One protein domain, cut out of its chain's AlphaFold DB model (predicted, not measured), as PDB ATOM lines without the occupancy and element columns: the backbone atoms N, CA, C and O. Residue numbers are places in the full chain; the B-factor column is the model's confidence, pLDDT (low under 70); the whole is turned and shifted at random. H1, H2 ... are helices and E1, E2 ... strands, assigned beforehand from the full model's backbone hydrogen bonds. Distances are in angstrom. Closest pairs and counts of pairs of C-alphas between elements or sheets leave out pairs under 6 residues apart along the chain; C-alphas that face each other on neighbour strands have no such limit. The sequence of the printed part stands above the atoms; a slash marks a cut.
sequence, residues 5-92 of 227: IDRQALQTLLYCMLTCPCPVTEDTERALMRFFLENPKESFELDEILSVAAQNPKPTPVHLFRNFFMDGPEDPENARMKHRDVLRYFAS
ATOM      1  N   ILE A   5     333.101  29.950  39.782       97.94
ATOM      2  CA  ILE A   5     331.740  30.467  39.939       97.94
ATOM      3  C   ILE A   5     331.317  30.446  41.406       97.94
ATOM      4  O   ILE A   5     331.484  29.443  42.102       97.94
ATOM      5  N   ASP A   6     330.767  31.563  41.878       97.69
ATOM      6  CA  ASP A   6     330.222  31.679  43.229       97.69
ATOM      7  C   ASP A   6     329.010  30.768  43.417       97.69
ATOM      8  O   ASP A   6     328.176  30.615  42.521       97.69
ATOM      9  N   ARG A   7     328.845  30.232  44.628       96.94
ATOM     10  CA  ARG A   7     327.726  29.353  44.985       96.94
ATOM     11  C   ARG A   7     326.373  29.953  44.628       96.94
ATOM     12  O   ARG A   7     325.543  29.269  44.042       96.94
ATOM     13  N   GLN A   8     326.162  31.225  44.961       96.56
ATOM     14  CA  GLN A   8     324.908  31.920  44.669       96.56
ATOM     15  C   GLN A   8     324.674  32.068  43.158       96.56
ATOM     16  O   GLN A   8     323.545  31.935  42.700       96.56
ATOM     17  N   ALA A   9     325.730  32.297  42.373       97.69
ATOM     18  CA  ALA A   9     325.629  32.358  40.919       97.69
ATOM     19  C   ALA A   9     325.242  30.991  40.335       97.69
ATOM     20  O   ALA A   9     324.296  30.898  39.553       97.69
ATOM     21  N   LEU A  10     325.922  29.926  40.770       98.00
ATOM     22  CA  LEU A  10     325.617  28.564  40.340       98.00
ATOM     23  C   LEU A  10     324.198  28.143  40.746       98.00
ATOM     24  O   LEU A  10     323.488  27.565  39.931       98.00
ATOM     25  N   GLN A  11     323.760  28.480  41.963       97.56
ATOM     26  CA  GLN A  11     322.398  28.220  42.433       97.56
ATOM     27  C   GLN A  11     321.357  28.838  41.495       97.56
ATOM     28  O   GLN A  11     320.505  28.118  40.978       97.56
ATOM     29  N   THR A  12     321.457  30.144  41.231       97.94
ATOM     30  CA  THR A  12     320.523  30.854  40.347       97.94
ATOM     31  C   THR A  12     320.541  30.263  38.937       97.94
ATOM     32  O   THR A  12     319.485  30.005  38.369       97.94
ATOM     33  N   LEU A  13     321.722  29.958  38.387       98.06
ATOM     34  CA  LEU A  13     321.859  29.350  37.060       98.06
ATOM     35  C   LEU A  13     321.179  27.973  36.970       98.06
ATOM     36  O   LEU A  13     320.474  27.694  35.999       98.06
ATOM     37  N   LEU A  14     321.362  27.119  37.980       97.56
ATOM     38  CA  LEU A  14     320.718  25.806  38.040       97.56
ATOM     39  C   LEU A  14     319.204  25.924  38.259       97.56
ATOM     40  O   LEU A  14     318.443  25.164  37.670       97.56
ATOM     41  N   TYR A  15     318.738  26.898  39.039       97.56
ATOM     42  CA  TYR A  15     317.305  27.132  39.234       97.56
ATOM     43  C   TYR A  15     316.636  27.664  37.955       97.56
ATOM     44  O   TYR A  15     315.565  27.186  37.579       97.56
ATOM     45  N   CYS A  16     317.297  28.553  37.206       97.38
ATOM     46  CA  CYS A  16     316.875  28.942  35.855       97.38
ATOM     47  C   CYS A  16     316.841  27.738  34.896       97.38
ATOM     48  O   CYS A  16     315.934  27.613  34.078       97.38
ATOM     49  N   MET A  17     317.788  26.800  35.006       96.69
ATOM     50  CA  MET A  17     317.760  25.564  34.213       96.69
ATOM     51  C   MET A  17     316.533  24.693  34.537       96.69
ATOM     52  O   MET A  17     315.961  24.104  33.618       96.69
ATOM     53  N   LEU A  18     316.111  24.622  35.807       95.81
ATOM     54  CA  LEU A  18     314.929  23.860  36.243       95.81
ATOM     55  C   LEU A  18     313.598  24.478  35.785       95.81
ATOM     56  O   LEU A  18     312.601  23.766  35.675       95.81
ATOM     57  N   THR A  19     313.584  25.775  35.491       95.12
ATOM     58  CA  THR A  19     312.409  26.507  34.989       95.12
ATOM     59  C   THR A  19     312.423  26.666  33.466       95.12
ATOM     60  O   THR A  19     311.378  26.876  32.867       95.12
ATOM     61  N   CYS A  20     313.574  26.526  32.800       90.81
ATOM     62  CA  CYS A  20     313.668  26.558  31.338       90.81
ATOM     63  C   CYS A  20     313.251  25.211  30.708       90.81
ATOM     64  O   CYS A  20     313.714  24.165  31.178       90.81
ATOM     65  N   PRO A  21     312.532  25.197  29.566       85.25
ATOM     66  CA  PRO A  21     312.355  24.011  28.712       85.25
ATOM     67  C   PRO A  21     313.613  23.667  27.878       85.25
ATOM     68  O   PRO A  21     313.538  23.024  26.832       85.25
ATOM     69  N   CYS A  22     314.787  24.125  28.314       86.25
ATOM     70  CA  CYS A  22     316.069  23.900  27.664       86.25
ATOM     71  C   CYS A  22     316.358  22.385  27.555       86.25
ATOM     72  O   CYS A  22     315.998  21.637  28.467       86.25
ATOM     73  N   PRO A  23     317.040  21.906  26.495       87.31
ATOM     74  CA  PRO A  23     317.199  20.477  26.215       87.31
ATOM     75  C   PRO A  23     318.261  19.820  27.115       87.31
ATOM     76  O   PRO A  23     319.322  19.409  26.646       87.31
ATOM     77  N   VAL A  24     317.984  19.744  28.414       94.94
ATOM     78  CA  VAL A  24     318.803  19.064  29.421       94.94
ATOM     79  C   VAL A  24     318.135  17.737  29.758       94.94
ATOM     80  O   VAL A  24     316.961  17.702  30.120       94.94
ATOM     81  N   THR A  25     318.866  16.634  29.610       96.12
ATOM     82  CA  THR A  25     318.380  15.310  29.998       96.12
ATOM     83  C   THR A  25     318.204  15.235  31.508       96.12
ATOM     84  O   THR A  25     318.931  15.882  32.264       96.12
ATOM     85  N   GLU A  26     317.263  14.407  31.958       95.62
ATOM     86  CA  GLU A  26     317.031  14.198  33.388       95.62
ATOM     87  C   GLU A  26     318.299  13.721  34.115       95.62
ATOM     88  O   GLU A  26     318.585  14.197  35.212       95.62
ATOM     89  N   ASP A  27     319.096  12.850  33.492       96.81
ATOM     90  CA  ASP A  27     320.354  12.365  34.070       96.81
ATOM     91  C   ASP A  27     321.365  13.497  34.285       96.81
ATOM     92  O   ASP A  27     321.950  13.606  35.366       96.81
ATOM     93  N   THR A  28     321.528  14.386  33.298       97.31
ATOM     94  CA  THR A  28     322.446  15.527  33.436       97.31
ATOM     95  C   THR A  28     321.935  16.522  34.470       97.31
ATOM     96  O   THR A  28     322.705  17.023  35.288       97.31
ATOM     97  N   GLU A  29     320.628  16.794  34.471       97.06
ATOM     98  CA  GLU A  29     319.991  17.637  35.480       97.06
ATOM     99  C   GLU A  29     320.240  17.089  36.893       97.06
ATOM    100  O   GLU A  29     320.710  17.826  37.761       97.06
ATOM    101  N   ARG A  30     319.990  15.789  37.117       96.81
ATOM    102  CA  ARG A  30     320.254  15.106  38.395       96.81
ATOM    103  C   ARG A  30     321.720  15.199  38.786       96.81
ATOM    104  O   ARG A  30     322.015  15.486  39.943       96.81
ATOM    105  N   ALA A  31     322.636  14.973  37.849       97.38
ATOM    106  CA  ALA A  31     324.064  15.022  38.125       97.38
ATOM    107  C   ALA A  31     324.522  16.431  38.541       97.38
ATOM    108  O   ALA A  31     325.236  16.559  39.536       97.38
ATOM    109  N   LEU A  32     324.064  17.480  37.846       97.44
ATOM    110  CA  LEU A  32     324.375  18.878  38.172       97.44
ATOM    111  C   LEU A  32     323.781  19.306  39.518       97.44
ATOM    112  O   LEU A  32     324.476  19.902  40.343       97.44
ATOM    113  N   MET A  33     322.509  18.980  39.764       96.81
ATOM    114  CA  MET A  33     321.845  19.311  41.025       96.81
ATOM    115  C   MET A  33     322.487  18.580  42.203       96.81
ATOM    116  O   MET A  33     322.755  19.202  43.229       96.81
ATOM    117  N   ARG A  34     322.806  17.289  42.049       96.31
ATOM    118  CA  ARG A  34     323.532  16.513  43.060       96.31
ATOM    119  C   ARG A  34     324.910  17.111  43.337       96.31
ATOM    120  O   ARG A  34     325.226  17.359  44.497       96.31
ATOM    121  N   PHE A  35     325.683  17.417  42.289       96.75
ATOM    122  CA  PHE A  35     326.986  18.075  42.419       96.75
ATOM    123  C   PHE A  35     326.881  19.355  43.263       96.75
ATOM    124  O   PHE A  35     327.649  19.539  44.203       96.75
ATOM    125  N   PHE A  36     325.897  20.213  42.990       96.38
ATOM    126  CA  PHE A  36     325.701  21.451  43.745       96.38
ATOM    127  C   PHE A  36     325.244  21.227  45.200       96.38
ATOM    128  O   PHE A  36     325.721  21.905  46.117       96.38
ATOM    129  N   LEU A  37     324.305  20.306  45.424       94.25
ATOM    130  CA  LEU A  37     323.687  20.086  46.735       94.25
ATOM    131  C   LEU A  37     324.610  19.351  47.716       94.25
ATOM    132  O   LEU A  37     324.576  19.659  48.906       94.25
ATOM    133  N   GLU A  38     325.445  18.429  47.236       94.88
ATOM    134  CA  GLU A  38     326.372  17.648  48.073       94.88
ATOM    135  C   GLU A  38     327.650  18.417  48.444       94.88
ATOM    136  O   GLU A  38     328.357  18.035  49.374       94.88
ATOM    137  N   ASN A  39     327.947  19.524  47.757       93.50
ATOM    138  CA  ASN A  39     329.161  20.305  47.973       93.50
ATOM    139  C   ASN A  39     328.841  21.654  48.638       93.50
ATOM    140  O   ASN A  39     328.329  22.547  47.962       93.50
ATOM    141  N   PRO A  40     329.190  21.881  49.919       91.62
ATOM    142  CA  PRO A  40     328.913  23.135  50.628       91.62
ATOM    143  C   PRO A  40     329.942  24.248  50.342       91.62
ATOM    144  O   PRO A  40     330.077  25.176  51.132       91.62
ATOM    145  N   LYS A  41     330.695  24.168  49.235       94.81
ATOM    146  CA  LYS A  41     331.700  25.178  48.868       94.81
ATOM    147  C   LYS A  41     331.031  26.528  48.550       94.81
ATOM    148  O   LYS A  41     329.935  26.562  47.982       94.81
ATOM    149  N   GLU A  42     331.726  27.623  48.871       95.88
ATOM    150  CA  GLU A  42     331.332  29.006  48.531       95.88
ATOM    151  C   GLU A  42     331.591  29.355  47.058       95.88
ATOM    152  O   GLU A  42     330.947  30.240  46.496       95.88
ATOM    153  N   SER A  43     332.517  28.645  46.418       97.00
ATOM    154  CA  SER A  43     332.827  28.768  44.997       97.00
ATOM    155  C   SER A  43     333.271  27.427  44.427       97.00
ATOM    156  O   SER A  43     333.773  26.563  45.150       97.00
ATOM    157  N   PHE A  44     333.114  27.280  43.119       97.12
ATOM    158  CA  PHE A  44     333.391  26.054  42.379       97.12
ATOM    159  C   PHE A  44     334.314  26.350  41.207       97.12
ATOM    160  O   PHE A  44     334.217  27.423  40.610       97.12
ATOM    161  N   GLU A  45     335.175  25.401  40.861       96.25
ATOM    162  CA  GLU A  45     335.912  25.456  39.602       96.25
ATOM    163  C   GLU A  45     334.942  25.180  38.452       96.25
ATOM    164  O   GLU A  45     334.142  24.242  38.498       96.25
ATOM    165  N   LEU A  46     334.972  26.030  37.426       95.62
ATOM    166  CA  LEU A  46     334.009  25.949  36.334       95.62
ATOM    167  C   LEU A  46     334.147  24.638  35.550       95.62
ATOM    168  O   LEU A  46     333.137  24.057  35.152       95.62
ATOM    169  N   ASP A  47     335.375  24.155  35.372       95.25
ATOM    170  CA  ASP A  47     335.666  22.928  34.629       95.25
ATOM    171  C   ASP A  47     335.067  21.683  35.298       95.25
ATOM    172  O   ASP A  47     334.560  20.803  34.600       95.25
ATOM    173  N   GLU A  48     335.017  21.633  36.637       96.19
ATOM    174  CA  GLU A  48     334.337  20.555  37.367       96.19
ATOM    175  C   GLU A  48     332.852  20.496  36.974       96.19
ATOM    176  O   GLU A  48     332.328  19.430  36.649       96.19
ATOM    177  N   ILE A  49     332.179  21.648  36.919       97.12
ATOM    178  CA  ILE A  49     330.751  21.736  36.582       97.12
ATOM    179  C   ILE A  49     330.524  21.424  35.099       97.12
ATOM    180  O   ILE A  49     329.584  20.707  34.748       97.12
ATOM    181  N   LEU A  50     331.384  21.945  34.219       97.12
ATOM    182  CA  LEU A  50     331.307  21.688  32.781       97.12
ATOM    183  C   LEU A  50     331.523  20.208  32.464       97.12
ATOM    184  O   LEU A  50     330.836  19.685  31.592       97.12
ATOM    185  N   SER A  51     332.391  19.511  33.202       97.44
ATOM    186  CA  SER A  51     332.586  18.066  33.035       97.44
ATOM    187  C   SER A  51     331.302  17.266  33.303       97.44
ATOM    188  O   SER A  51     331.001  16.309  32.588       97.44
ATOM    189  N   VAL A  52     330.497  17.697  34.282       97.38
ATOM    190  CA  VAL A  52     329.180  17.108  34.562       97.38
ATOM    191  C   VAL A  52     328.190  17.479  33.459       97.38
ATOM    192  O   VAL A  52     327.486  16.618  32.937       97.38
ATOM    193  N   ALA A  53     328.155  18.753  33.064       97.12
ATOM    194  CA  ALA A  53     327.246  19.244  32.033       97.12
ATOM    195  C   ALA A  53     327.499  18.608  30.653       97.12
ATOM    196  O   ALA A  53     326.552  18.445  29.882       97.12
ATOM    197  N   ALA A  54     328.749  18.258  30.335       96.62
ATOM    198  CA  ALA A  54     329.168  17.675  29.057       96.62
ATOM    199  C   ALA A  54     328.581  16.278  28.790       96.62
ATOM    200  O   ALA A  54     328.630  15.795  27.662       96.62
ATOM    201  N   GLN A  55     327.991  15.639  29.805       94.81
ATOM    202  CA  GLN A  55     327.245  14.385  29.650       94.81
ATOM    203  C   GLN A  55     325.931  14.583  28.876       94.81
ATOM    204  O   GLN A  55     325.370  13.624  28.345       94.81
ATOM    205  N   ASN A  56     325.441  15.823  28.778       97.44
ATOM    206  CA  ASN A  56     324.258  16.137  27.993       97.44
ATOM    207  C   ASN A  56     324.582  16.118  26.489       97.44
ATOM    208  O   ASN A  56     325.561  16.733  26.069       97.44
ATOM    209  N   PRO A  57     323.727  15.533  25.630       96.38
ATOM    210  CA  PRO A  57     323.977  15.466  24.186       96.38
ATOM    211  C   PRO A  57     323.970  16.832  23.479       96.38
ATOM    212  O   PRO A  57     324.392  16.935  22.329       96.38
ATOM    213  N   LYS A  58     323.452  17.879  24.130       94.62
ATOM    214  CA  LYS A  58     323.405  19.253  23.611       94.62
ATOM    215  C   LYS A  58     323.991  20.232  24.635       94.62
ATOM    216  O   LYS A  58     323.968  19.940  25.830       94.62
ATOM    217  N   PRO A  59     324.447  21.425  24.223       94.56
ATOM    218  CA  PRO A  59     324.858  22.457  25.169       94.56
ATOM    219  C   PRO A  59     323.746  22.793  26.178       94.56
ATOM    220  O   PRO A  59     322.640  23.177  25.801       94.56
ATOM    221  N   THR A  60     324.048  22.640  27.467       95.94
ATOM    222  CA  THR A  60     323.167  23.018  28.588       95.94
ATOM    223  C   THR A  60     323.236  24.528  28.873       95.94
ATOM    224  O   THR A  60     324.187  25.182  28.432       95.94
ATOM    225  N   PRO A  61     322.318  25.101  29.680       95.44
ATOM    226  CA  PRO A  61     322.416  26.496  30.124       95.44
ATOM    227  C   PRO A  61     323.759  26.867  30.770       95.44
ATOM    228  O   PRO A  61     324.197  28.003  30.622       95.44
ATOM    229  N   VAL A  62     324.453  25.915  31.407       96.50
ATOM    230  CA  VAL A  62     325.799  26.133  31.968       96.50
ATOM    231  C   VAL A  62     326.818  26.452  30.870       96.50
ATOM    232  O   VAL A  62     327.574  27.413  30.995       96.50
ATOM    233  N   HIS A  63     326.799  25.711  29.760       96.00
ATOM    234  CA  HIS A  63     327.670  25.986  28.614       96.00
ATOM    235  C   HIS A  63     327.344  27.333  27.967       96.00
ATOM    236  O   HIS A  63     328.243  28.083  27.592       96.00
ATOM    237  N   LEU A  64     326.051  27.648  27.838       94.88
ATOM    238  CA  LEU A  64     325.606  28.894  27.219       94.88
ATOM    239  C   LEU A  64     325.996  30.113  28.056       94.88
ATOM    240  O   LEU A  64     326.497  31.092  27.502       94.88
ATOM    241  N   PHE A  65     325.829  30.025  29.377       96.44
ATOM    242  CA  PHE A  65     326.285  31.048  30.308       96.44
ATOM    243  C   PHE A  65     327.806  31.210  30.264       96.44
ATOM    244  O   PHE A  65     328.288  32.337  30.185       96.44
ATOM    245  N   ARG A  66     328.564  30.104  30.241       95.19
ATOM    246  CA  ARG A  66     330.023  30.148  30.085       95.19
ATOM    247  C   ARG A  66     330.417  30.910  28.826       95.19
ATOM    248  O   ARG A  66     331.258  31.791  28.910       95.19
ATOM    249  N   ASN A  67     329.807  30.610  27.681       93.31
ATOM    250  CA  ASN A  67     330.135  31.300  26.431       93.31
ATOM    251  C   ASN A  67     329.842  32.801  26.519       93.31
ATOM    252  O   ASN A  67     330.714  33.594  26.204       93.31
ATOM    253  N   PHE A  68     328.675  33.181  27.045       94.12
ATOM    254  CA  PHE A  68     328.352  34.589  27.287       94.12
ATOM    255  C   PHE A  68     329.360  35.276  28.215       94.12
ATOM    256  O   PHE A  68     329.750  36.419  27.988       94.12
ATOM    257  N   PHE A  69     329.755  34.607  29.297       94.25
ATOM    258  CA  PHE A  69     330.649  35.200  30.278       94.25
ATOM    259  C   PHE A  69     332.052  35.409  29.713       94.25
ATOM    260  O   PHE A  69     332.651  36.435  30.000       94.25
ATOM    261  N   MET A  70     332.567  34.475  28.914       90.44
ATOM    262  CA  MET A  70     333.944  34.514  28.405       90.44
ATOM    263  C   MET A  70     334.206  35.665  27.426       90.44
ATOM    264  O   MET A  70     335.352  36.077  27.288       90.44
ATOM    265  N   ASP A  71     333.164  36.229  26.815       85.75
ATOM    266  CA  ASP A  71     333.282  37.364  25.890       85.75
ATOM    267  C   ASP A  71     333.466  38.722  26.608       85.75
ATOM    268  O   ASP A  71     333.637  39.751  25.956       85.75
ATOM    269  N   GLY A  72     333.375  38.759  27.945       82.69
ATOM    270  CA  GLY A  72     333.364  40.001  28.729       82.69
ATOM    271  C   GLY A  72     334.689  40.387  29.412       82.69
ATOM    272  O   GLY A  72     335.133  41.522  29.241       82.69
ATOM    273  N   PRO A  73     335.273  39.530  30.272       81.44
ATOM    274  CA  PRO A  73     336.470  39.848  31.049       81.44
ATOM    275  C   PRO A  73     337.723  40.052  30.193       81.44
ATOM    276  O   PRO A  73     337.910  39.376  29.189       81.44
ATOM    277  N   GLU A  74     338.632  40.911  30.663       75.94
ATOM    278  CA  GLU A  74     339.973  41.072  30.074       75.94
ATOM    279  C   GLU A  74     340.846  39.820  30.264       75.94
ATOM    280  O   GLU A  74     341.642  39.481  29.393       75.94
ATOM    281  N   ASP A  75     340.672  39.122  31.393       81.94
ATOM    282  CA  ASP A  75     341.332  37.853  31.714       81.94
ATOM    283  C   ASP A  75     340.275  36.798  32.091       81.94
ATOM    284  O   ASP A  75     339.950  36.620  33.272       81.94
ATOM    285  N   PRO A  76     339.666  36.141  31.091       78.62
ATOM    286  CA  PRO A  76     338.592  35.184  31.323       78.62
ATOM    287  C   PRO A  76     339.065  33.917  32.051       78.62
ATOM    288  O   PRO A  76     338.299  33.343  32.823       78.62
ATOM    289  N   GLU A  77     340.321  33.500  31.869       74.06
ATOM    290  CA  GLU A  77     340.851  32.257  32.448       74.06
ATOM    291  C   GLU A  77     340.997  32.343  33.973       74.06
ATOM    292  O   GLU A  77     340.773  31.354  34.672       74.06
ATOM    293  N   ASN A  78     341.268  33.536  34.510       80.50
ATOM    294  CA  ASN A  78     341.367  33.780  35.954       80.50
ATOM    295  C   ASN A  78     340.128  34.484  36.538       80.50
ATOM    296  O   ASN A  78     340.146  34.956  37.680       80.50
ATOM    297  N   ALA A  79     339.039  34.569  35.769       91.75
ATOM    298  CA  ALA A  79     337.847  35.287  36.181       91.75
ATOM    299  C   ALA A  79     337.006  34.516  37.214       91.75
ATOM    300  O   ALA A  79     336.968  33.284  37.279       91.75
ATOM    301  N   ARG A  80     336.273  35.285  38.022       95.06
ATOM    302  CA  ARG A  80     335.323  34.788  39.019       95.06
ATOM    303  C   ARG A  80     333.916  35.236  38.646       95.06
ATOM    304  O   ARG A  80     333.613  36.426  38.729       95.06
ATOM    305  N   MET A  81     333.073  34.284  38.262       96.44
ATOM    306  CA  MET A  81     331.667  34.491  37.929       96.44
ATOM    307  C   MET A  81     330.854  34.717  39.207       96.44
ATOM    308  O   MET A  81     330.820  33.870  40.104       96.44
ATOM    309  N   LYS A  82     330.179  35.861  39.284       96.62
ATOM    310  CA  LYS A  82     329.369  36.295  40.427       96.62
ATOM    311  C   LYS A  82     327.885  36.205  40.101       96.62
ATOM    312  O   LYS A  82     327.480  36.080  38.948       96.62
ATOM    313  N   HIS A  83     327.045  36.341  41.128       97.44
ATOM    314  CA  HIS A  83     325.587  36.299  40.969       97.44
ATOM    315  C   HIS A  83     325.091  37.306  39.917       97.44
ATOM    316  O   HIS A  83     324.349  36.938  39.009       97.44
ATOM    317  N   ARG A  84     325.611  38.541  39.959       96.69
ATOM    318  CA  ARG A  84     325.314  39.599  38.979       96.69
ATOM    319  C   ARG A  84     325.591  39.219  37.524       96.69
ATOM    320  O   ARG A  84     324.930  39.749  36.640       96.69
ATOM    321  N   ASP A  85     326.542  38.326  37.260       97.12
ATOM    322  CA  ASP A  85     326.867  37.921  35.893       97.12
ATOM    323  C   ASP A  85     325.781  37.007  35.323       97.12
ATOM    324  O   ASP A  85     325.419  37.138  34.156       97.12
ATOM    325  N   VAL A  86     325.205  36.148  36.171       98.00
ATOM    326  CA  VAL A  86     324.048  35.309  35.832       98.00
ATOM    327  C   VAL A  86     322.810  36.176  35.618       98.00
ATOM    328  O   VAL A  86     322.122  36.008  34.614       98.00
ATOM    329  N   LEU A  87     322.567  37.157  36.498       98.06
ATOM    330  CA  LEU A  87     321.471  38.116  36.318       98.06
ATOM    331  C   LEU A  87     321.617  38.878  34.996       98.06
ATOM    332  O   LEU A  87     320.673  38.959  34.217       98.06
ATOM    333  N   ARG A  88     322.827  39.377  34.706       96.75
ATOM    334  CA  ARG A  88     323.137  40.065  33.449       96.75
ATOM    335  C   ARG A  88     322.883  39.166  32.247       96.75
ATOM    336  O   ARG A  88     322.319  39.645  31.277       96.75
ATOM    337  N   TYR A  89     323.294  37.900  32.301       97.50
ATOM    338  CA  TYR A  89     323.049  36.951  31.220       97.50
ATOM    339  C   TYR A  89     321.551  36.831  30.927       97.50
ATOM    340  O   TYR A  89     321.129  37.196  29.833       97.50
ATOM    341  N   PHE A  90     320.743  36.419  31.907       98.12
ATOM    342  CA  PHE A  90     319.318  36.152  31.687       98.12
ATOM    343  C   PHE A  90     318.443  37.405  31.504       98.12
ATOM    344  O   PHE A  90     317.317  37.282  31.033       98.12
ATOM    345  N   ALA A  91     318.936  38.599  31.849       97.69
ATOM    346  CA  ALA A  91     318.256  39.876  31.609       97.69
ATOM    347  C   ALA A  91     318.781  40.625  30.364       97.69
ATOM    348  O   ALA A  91     318.390  41.764  30.123       97.69
ATOM    349  N   SER A  92     319.702  40.035  29.591       96.62
ATOM    350  CA  SER A  92     320.333  40.708  28.447       96.62
ATOM    351  C   SER A  92     319.617  40.479  27.121       96.62
ATOM    352  O   SER A  92     319.009  39.434  26.883       96.62
TER     353      SER A  92
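AT A GLANCE: This is residues 5 to 92 of the 227 residues of an uncharacterized protein of Dethiosulfovibrio peptidovorans (UniProt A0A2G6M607). Two helical hairpins, H1 with H2 and H3 with H4, pack on each other as a ring of four helices, and a fifth helix, H5, packs side by side with H1 and crosses H4. A long loop, residues 71 to 82, leads from H4 to H5, and the one short strand, E1, lies between H2 and H3 in the chain, near the beginning of H1. The printed part has 88 residues with five named helices and one named strand, in the order H1, H2, E1, H3, H4, H5, and is mostly helix. It is compact and rounded, with a radius of gyration of the C-alphas of 12.1 A and spans of 35 by 27 by 19 A.

IN THESE COORDINATES: H1 runs from Arg 7, with its C-alpha at (327.726, 29.353, 44.985), to Thr 19, over 18.5 A. H2, residues 26 to 38, spans 17.7 A from its first C-alpha at (317.031, 14.198, 33.388). E1, residues 43 to 45, pairs with no named strand. H3 holds residues 46 to 53 and spans 10.4 A. H4 holds residues 61 to 70 and spans 14.1 A. H5, residues 83 to 90, spans 11.2 A and ends with C-alpha 90 at (319.318, 36.152, 31.687).

HOW THE PARTS SIT: H1 and H4 are the hubs, touching three helices each. H1 and H2 form a helical hairpin and touch with residues 10 to 14 of H1 and 32 to 36 of H2 alone; their closest C-alphas, of Leu 14 and Met 33, are 7.2 A apart, at a shallow tilt of 27 degrees, opposite ways. H2 touches H3, closest at the C-alphas of Thr 28 and Ala 53, 6.2 A apart, opposite ways at a tilt of 37 degrees, only just steep. H3 and H4 form the other helical hairpin, at a shallow tilt of 29 degrees, with the C-alphas of Leu 50 and His 63 closest at 7.0 A. H4 touches residues 13 to 17 of H1 alone, at a steep tilt of 48 degrees; the closest C-alphas, of Met 17 and Pro 61, are 6.3 A apart. H5 touches residues 8 to 13 of H1 alone and runs the same way at a shallow tilt of 28 degrees, with the C-alphas of Ala 9 and His 83 closest at 3.9 A. H5 is about perpendicular to H4, at 75 degrees, and touches it closest at Tyr 89 and Phe 65, whose C-alphas are 6.8 A apart. The closest C-alphas of H1 and E1, those of Arg 7 and Ser 43, are 5.1 A apart. H1 and H3 are apart, and so are H2 and H4. In H1, H2, H3, H4 and H5 every O i to N i+4 pair is within hydrogen-bond range.

THE WHOLE: The two C-alphas farthest apart, those of Glu 26 and Glu 74, are 35.5 A apart. The printed part has no cut. The link from H4 to H5, 12 residues, is long. The mean pLDDT of the printed part is 94.4, and no printed residue is under 70.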